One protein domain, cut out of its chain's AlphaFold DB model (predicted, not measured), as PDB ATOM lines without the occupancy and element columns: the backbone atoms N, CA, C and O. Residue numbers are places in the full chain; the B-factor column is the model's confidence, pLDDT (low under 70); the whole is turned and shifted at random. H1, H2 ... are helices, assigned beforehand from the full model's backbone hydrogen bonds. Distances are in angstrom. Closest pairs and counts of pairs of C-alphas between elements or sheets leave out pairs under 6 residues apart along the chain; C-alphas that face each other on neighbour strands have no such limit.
ATOM      1  N   CYS A  76      -0.600  13.047 -27.935       71.31
ATOM      2  CA  CYS A  76       0.389  12.610 -26.947       71.31
ATOM      3  C   CYS A  76       1.759  13.264 -27.199       71.31
ATOM      4  O   CYS A  76       2.201  13.347 -28.345       71.31
ATOM      5  N   LEU A  77       2.447  13.670 -26.126       71.75
ATOM      6  CA  LEU A  77       3.808  14.224 -26.169       71.75
ATOM      7  C   LEU A  77       4.831  13.174 -26.611       71.75
ATOM      8  O   LEU A  77       5.793  13.480 -27.312       71.75
ATOM      9  N   LEU A  78       4.625  11.927 -26.188       73.62
ATOM     10  CA  LEU A  78       5.470  10.803 -26.552       73.62
ATOM     11  C   LEU A  78       4.635   9.524 -26.629       73.62
ATOM     12  O   LEU A  78       3.751   9.296 -25.807       73.62
ATOM     13  N   CYS A  79       4.935   8.671 -27.606       74.00
ATOM     14  CA  CYS A  79       4.345   7.344 -27.728       74.00
ATOM     15  C   CYS A  79       5.459   6.295 -27.659       74.00
ATOM     16  O   CYS A  79       6.410   6.348 -28.437       74.00
ATOM     17  N   GLY A  80       5.346   5.365 -26.714       76.44
ATOM     18  CA  GLY A  80       6.247   4.222 -26.560       76.44
ATOM     19  C   GLY A  80       5.485   3.050 -25.958       76.44
ATOM     20  O   GLY A  80       4.519   2.585 -26.554       76.44
ATOM     21  N   TYR A  81       5.865   2.615 -24.752       70.94
ATOM     22  CA  TYR A  81       5.118   1.578 -24.023       70.94
ATOM     23  C   TYR A  81       3.715   2.035 -23.594       70.94
ATOM     24  O   TYR A  81       2.821   1.209 -23.440       70.94
ATOM     25  N   TRP A  82       3.514   3.343 -23.412       76.38
ATOM     26  CA  TRP A  82       2.199   3.975 -23.288       76.38
ATOM     27  C   TRP A  82       2.209   5.356 -23.964       76.38
ATOM     28  O   TRP A  82       3.256   5.829 -24.423       76.38
ATOM     29  N   LYS A  83       1.035   5.995 -24.060       76.75
ATOM     30  CA  LYS A  83       0.898   7.377 -24.543       76.75
ATOM     31  C   LYS A  83       1.115   8.349 -23.387       76.75
ATOM     32  O   LYS A  83       0.355   8.332 -22.424       76.75
ATOM     33  N   VAL A  84       2.132   9.189 -23.510       77.12
ATOM     34  CA  VAL A  84       2.576  10.144 -22.492       77.12
ATOM     35  C   VAL A  84       1.986  11.513 -22.792       77.12
ATOM     36  O   VAL A  84       2.018  11.963 -23.940       77.12
ATOM     37  N   TYR A  85       1.481  12.187 -21.768       73.81
ATOM     38  CA  TYR A  85       0.809  13.480 -21.897       73.81
ATOM     39  C   TYR A  85       1.367  14.557 -20.983       73.81
ATOM     40  O   TYR A  85       1.108  15.731 -21.232       73.81
ATOM     41  N   CYS A  86       2.107  14.187 -19.938       69.69
ATOM     42  CA  CYS A  86       2.527  15.152 -18.923       69.69
ATOM     43  C   CYS A  86       4.042  15.277 -18.797       69.69
ATOM     44  O   CYS A  86       4.540  16.396 -18.750       69.69
ATOM     45  N   ASP A  87       4.775  14.161 -18.779       73.56
ATOM     46  CA  ASP A  87       6.232  14.175 -18.608       73.56
ATOM     47  C   ASP A  87       6.923  13.262 -19.625       73.56
ATOM     48  O   ASP A  87       7.168  12.076 -19.387       73.56
ATOM     49  N   ALA A  88       7.237  13.833 -20.788       75.94
ATOM     50  CA  ALA A  88       7.928  13.123 -21.859       75.94
ATOM     51  C   ALA A  88       9.329  12.645 -21.443       75.94
ATOM     52  O   ALA A  88       9.744  11.566 -21.870       75.94
ATOM     53  N   GLU A  89      10.050  13.397 -20.605       75.50
ATOM     54  CA  GLU A  89      11.401  13.025 -20.170       75.50
ATOM     55  C   GLU A  89      11.382  11.921 -19.108       75.50
ATOM     56  O   GLU A  89      12.130  10.944 -19.215       75.50
ATOM     57  N   GLY A  90      10.511  12.024 -18.102       75.19
ATOM     58  CA  GLY A  90      10.331  10.975 -17.096       75.19
ATOM     59  C   GLY A  90       9.818   9.669 -17.704       75.19
ATOM     60  O   GLY A  90      10.314   8.580 -17.378       75.19
ATOM     61  N   ALA A  91       8.895   9.757 -18.665       76.56
ATOM     62  CA  ALA A  91       8.442   8.588 -19.403       76.56
ATOM     63  C   ALA A  91       9.550   8.003 -20.288       76.56
ATOM     64  O   ALA A  91       9.725   6.785 -20.297       76.56
ATOM     65  N   ARG A  92      10.360   8.843 -20.952       77.81
ATOM     66  CA  ARG A  92      11.526   8.385 -21.722       77.81
ATOM     67  C   ARG A  92      12.499   7.602 -20.848       77.81
ATOM     68  O   ARG A  92      12.845   6.484 -21.208       77.81
ATOM     69  N   LYS A  93      12.856   8.115 -19.666       80.56
ATOM     70  CA  LYS A  93      13.728   7.399 -18.714       80.56
ATOM     71  C   LYS A  93      13.152   6.039 -18.317       80.56
ATOM     72  O   LYS A  93      13.893   5.068 -18.167       80.56
ATOM     73  N   THR A  94      11.833   5.956 -18.153       79.81
ATOM     74  CA  THR A  94      11.166   4.682 -17.860       79.81
ATOM     75  C   THR A  94      11.205   3.729 -19.054       79.81
ATOM     76  O   THR A  94      11.503   2.548 -18.881       79.81
ATOM     77  N   PHE A  95      10.970   4.232 -20.266       82.25
ATOM     78  CA  PHE A  95      11.080   3.446 -21.495       82.25
ATOM     79  C   PHE A  95      12.504   2.933 -21.710       82.25
ATOM     80  O   PHE A  95      12.680   1.771 -22.058       82.25
ATOM     81  N   ASP A  96      13.515   3.755 -21.434       81.50
ATOM     82  CA  ASP A  96      14.921   3.373 -21.557       81.50
ATOM     83  C   ASP A  96      15.299   2.298 -20.535       81.50
ATOM     84  O   ASP A  96      15.988   1.336 -20.872       81.50
ATOM     85  N   ARG A  97      14.791   2.391 -19.297       78.88
ATOM     86  CA  ARG A  97      14.925   1.307 -18.310       78.88
ATOM     87  C   ARG A  97      14.329  -0.000 -18.822       78.88
ATOM     88  O   ARG A  97      14.978  -1.036 -18.707       78.88
ATOM     89  N   TYR A  98      13.132   0.041 -19.402       78.56
ATOM     90  CA  TYR A  98      12.502  -1.152 -19.966       78.56
ATOM     91  C   TYR A  98      13.292  -1.712 -21.146       78.56
ATOM     92  O   TYR A  98      13.596  -2.902 -21.138       78.56
ATOM     93  N   ASN A  99      13.716  -0.868 -22.086       80.38
ATOM     94  CA  ASN A  99      14.564  -1.275 -23.202       80.38
ATOM     95  C   ASN A  99      15.870  -1.917 -22.725       80.38
ATOM     96  O   ASN A  99      16.273  -2.940 -23.267       80.38
ATOM     97  N   ASN A 100      16.513  -1.360 -21.696       81.00
ATOM     98  CA  ASN A 100      17.746  -1.914 -21.141       81.00
ATOM     99  C   ASN A 100      17.521  -3.289 -20.501       81.00
ATOM    100  O   ASN A 100      18.292  -4.212 -20.760       81.00
ATOM    101  N   CYS A 101      16.450  -3.458 -19.720       77.38
ATOM    102  CA  CYS A 101      16.086  -4.762 -19.160       77.38
ATOM    103  C   CYS A 101      15.757  -5.781 -20.258       77.38
ATOM    104  O   CYS A 101      16.239  -6.911 -20.212       77.38
ATOM    105  N   THR A 102      14.977  -5.389 -21.268       77.62
ATOM    106  CA  THR A 102      14.645  -6.253 -22.407       77.62
ATOM    107  C   THR A 102      15.899  -6.639 -23.182       77.62
ATOM    108  O   THR A 102      16.079  -7.813 -23.487       77.62
ATOM    109  N   LYS A 103      16.804  -5.691 -23.446       80.19
ATOM    110  CA  LYS A 103      18.073  -5.958 -24.126       80.19
ATOM    111  C   LYS A 103      18.935  -6.941 -23.337       80.19
ATOM    112  O   LYS A 103      19.421  -7.905 -23.914       80.19
ATOM    113  N   TYR A 104      19.052  -6.752 -22.023       77.81
ATOM    114  CA  TYR A 104      19.765  -7.685 -21.150       77.81
ATOM    115  C   TYR A 104      19.146  -9.090 -21.178       77.81
ATOM    116  O   TYR A 104      19.865 -10.076 -21.318       77.81
ATOM    117  N   MET A 105      17.813  -9.198 -21.109       69.44
ATOM    118  CA  MET A 105      17.128 -10.490 -21.221       69.44
ATOM    119  C   MET A 105      17.378 -11.161 -22.574       69.44
ATOM    120  O   MET A 105      17.666 -12.354 -22.602       69.44
ATOM    121  N   VAL A 106      17.303 -10.413 -23.678       76.94
ATOM    122  CA  VAL A 106      17.583 -10.932 -25.025       76.94
ATOM    123  C   VAL A 106      19.028 -11.421 -25.125       76.94
ATOM    124  O   VAL A 106      19.255 -12.530 -25.589       76.94
ATOM    125  N   GLU A 107      19.999 -10.661 -24.612       79.00
ATOM    126  CA  GLU A 107      21.408 -11.078 -24.574       79.00
ATOM    127  C   GLU A 107      21.642 -12.315 -23.691       79.00
ATOM    128  O   GLU A 107      22.513 -13.135 -23.985       79.00
ATOM    129  N   CYS A 108      20.895 -12.473 -22.596       69.44
ATOM    130  CA  CYS A 108      20.945 -13.677 -21.769       69.44
ATOM    131  C   CYS A 108      20.361 -14.896 -22.491       69.44
ATOM    132  O   CYS A 108      20.949 -15.976 -22.413       69.44
ATOM    133  N   LEU A 109      19.247 -14.716 -23.201       71.31
ATOM    134  CA  LEU A 109      18.591 -15.775 -23.965       71.31
ATOM    135  C   LEU A 109      19.426 -16.227 -25.162       71.31
ATOM    136  O   LEU A 109      19.565 -17.425 -25.384       71.31
ATOM    137  N   ASP A 110      20.040 -15.285 -25.877       74.00
ATOM    138  CA  ASP A 110      20.947 -15.564 -26.998       74.00
ATOM    139  C   ASP A 110      22.173 -16.382 -26.550       74.00
ATOM    140  O   ASP A 110      22.657 -17.264 -27.254       74.00
ATOM    141  N   LYS A 111      22.610 -16.187 -25.299       77.56
ATOM    142  CA  LYS A 111      23.669 -16.976 -24.645       77.56
ATOM    143  C   LYS A 111      23.182 -18.315 -24.068       77.56
ATOM    144  O   LYS A 111      23.923 -18.951 -23.318       77.56
ATOM    145  N   GLY A 112      21.949 -18.730 -24.367       70.12
ATOM    146  CA  GLY A 112      21.361 -19.992 -23.913       70.12
ATOM    147  C   GLY A 112      21.047 -20.044 -22.415       70.12
ATOM    148  O   GLY A 112      20.887 -21.135 -21.868       70.12
ATOM    149  N   LYS A 113      20.984 -18.897 -21.723       63.78
ATOM    150  CA  LYS A 113      20.583 -18.861 -20.312       63.78
ATOM    151  C   LYS A 113      19.069 -18.924 -20.194       63.78
ATOM    152  O   LYS A 113      18.341 -18.204 -20.869       63.78
ATOM    153  N   ASP A 114      18.618 -19.760 -19.272       65.00
ATOM    154  CA  ASP A 114      17.209 -19.923 -18.957       65.00
ATOM    155  C   ASP A 114      16.604 -18.611 -18.407       65.00
ATOM    156  O   ASP A 114      17.228 -17.921 -17.589       65.00
ATOM    157  N   ILE A 115      15.389 -18.266 -18.847       64.12
ATOM    158  CA  ILE A 115      14.669 -17.030 -18.486       64.12
ATOM    159  C   ILE A 115      14.576 -16.861 -16.960       64.12
ATOM    160  O   ILE A 115      14.712 -15.745 -16.447       64.12
ATOM    161  N   TYR A 116      14.414 -17.958 -16.213       58.72
ATOM    162  CA  TYR A 116      14.307 -17.931 -14.754       58.72
ATOM    163  C   TYR A 116      15.614 -17.504 -14.074       58.72
ATOM    164  O   TYR A 116      15.588 -16.886 -13.007       58.72
ATOM    165  N   SER A 117      16.765 -17.779 -14.692       57.66
ATOM    166  CA  SER A 117      18.070 -17.363 -14.166       57.66
ATOM    167  C   SER A 117      18.329 -15.861 -14.343       57.66
ATOM    168  O   SER A 117      18.956 -15.247 -13.479       57.66
ATOM    169  N   ALA A 118      17.789 -15.254 -15.405       54.88
ATOM    170  CA  ALA A 118      17.918 -13.822 -15.681       54.88
ATOM    171  C   ALA A 118      17.028 -12.959 -14.768       54.88
ATOM    172  O   ALA A 118      17.423 -11.864 -14.379       54.88
ATOM    173  N   LEU A 119      15.854 -13.463 -14.371       56.72
ATOM    174  CA  LEU A 119      14.910 -12.735 -13.512       56.72
ATOM    175  C   LEU A 119      15.381 -12.594 -12.053       56.72
ATOM    176  O   LEU A 119      14.961 -11.667 -11.365       56.72
ATOM    177  N   ARG A 120      16.274 -13.471 -11.575       51.56
ATOM    178  CA  ARG A 120      16.675 -13.553 -10.156       51.56
ATOM    179  C   ARG A 120      17.726 -12.522  -9.716       51.56
ATOM    180  O   ARG A 120      18.121 -12.534  -8.555       51.56
ATOM    181  N   ILE A 121      18.194 -11.670 -10.631       49.97
ATOM    182  CA  ILE A 121      19.222 -10.637 -10.382       49.97
ATOM    183  C   ILE A 121      18.629  -9.213 -10.529       49.97
ATOM    184  O   ILE A 121      19.369  -8.234 -10.527       49.97
ATOM    185  N   SER A 122      17.300  -9.090 -10.659       41.62
ATOM    186  CA  SER A 122      16.592  -7.798 -10.780       41.62
ATOM    187  C   SER A 122      16.164  -7.249  -9.425       41.62
ATOM    188  O   SER A 122      15.600  -8.047  -8.641       41.62
TER     189      SER A 122
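This is residues 76 to 122 of the 122 residues of an uncharacterized protein of Ruminococcus sp (UniProt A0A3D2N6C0). One long helix, H1, makes the length of a rod; the short helix H2 folds back on one end of it, and at the other end the chain makes a loop, residues 76 to 87, doubled back on itself. The printed part has 47 residues with two named helices, H1 then H2, and no named strand: all helix. It is only just loose, close to extended, with a radius of gyration of the C-alphas of 13.8 A, and spans 39 by 17 by 12 A.

Start with H1, residues 88 to 110. With residues 105 to 109 alone it touches H2, residues 115 to 119; their closest C-alphas, of Met 105 and Ala 118, are 6.5 A apart. In both helices every O i to N i+4 pair is within hydrogen-bond range. Before H1, residues 78 to 79 pair with residues 83 to 84, antiparallel.

Find C-alpha 88 at (7.928, 13.123, -21.859); from there H1 runs 31.9 A to C-alpha 110 at (20.947, -15.564, -26.998). H2 ends at C-alpha 119, (14.910, -12.735, -13.512), 6.6 A from C-alpha 115.

The C-alphas farthest apart, of Cys 86 and Gly 112, are 40.2 A apart. The printed part has no cut, and the link from H1 to H2 is tight. Look for pLDDT under 70 at residues 86, 105, 108 and 113 to 122.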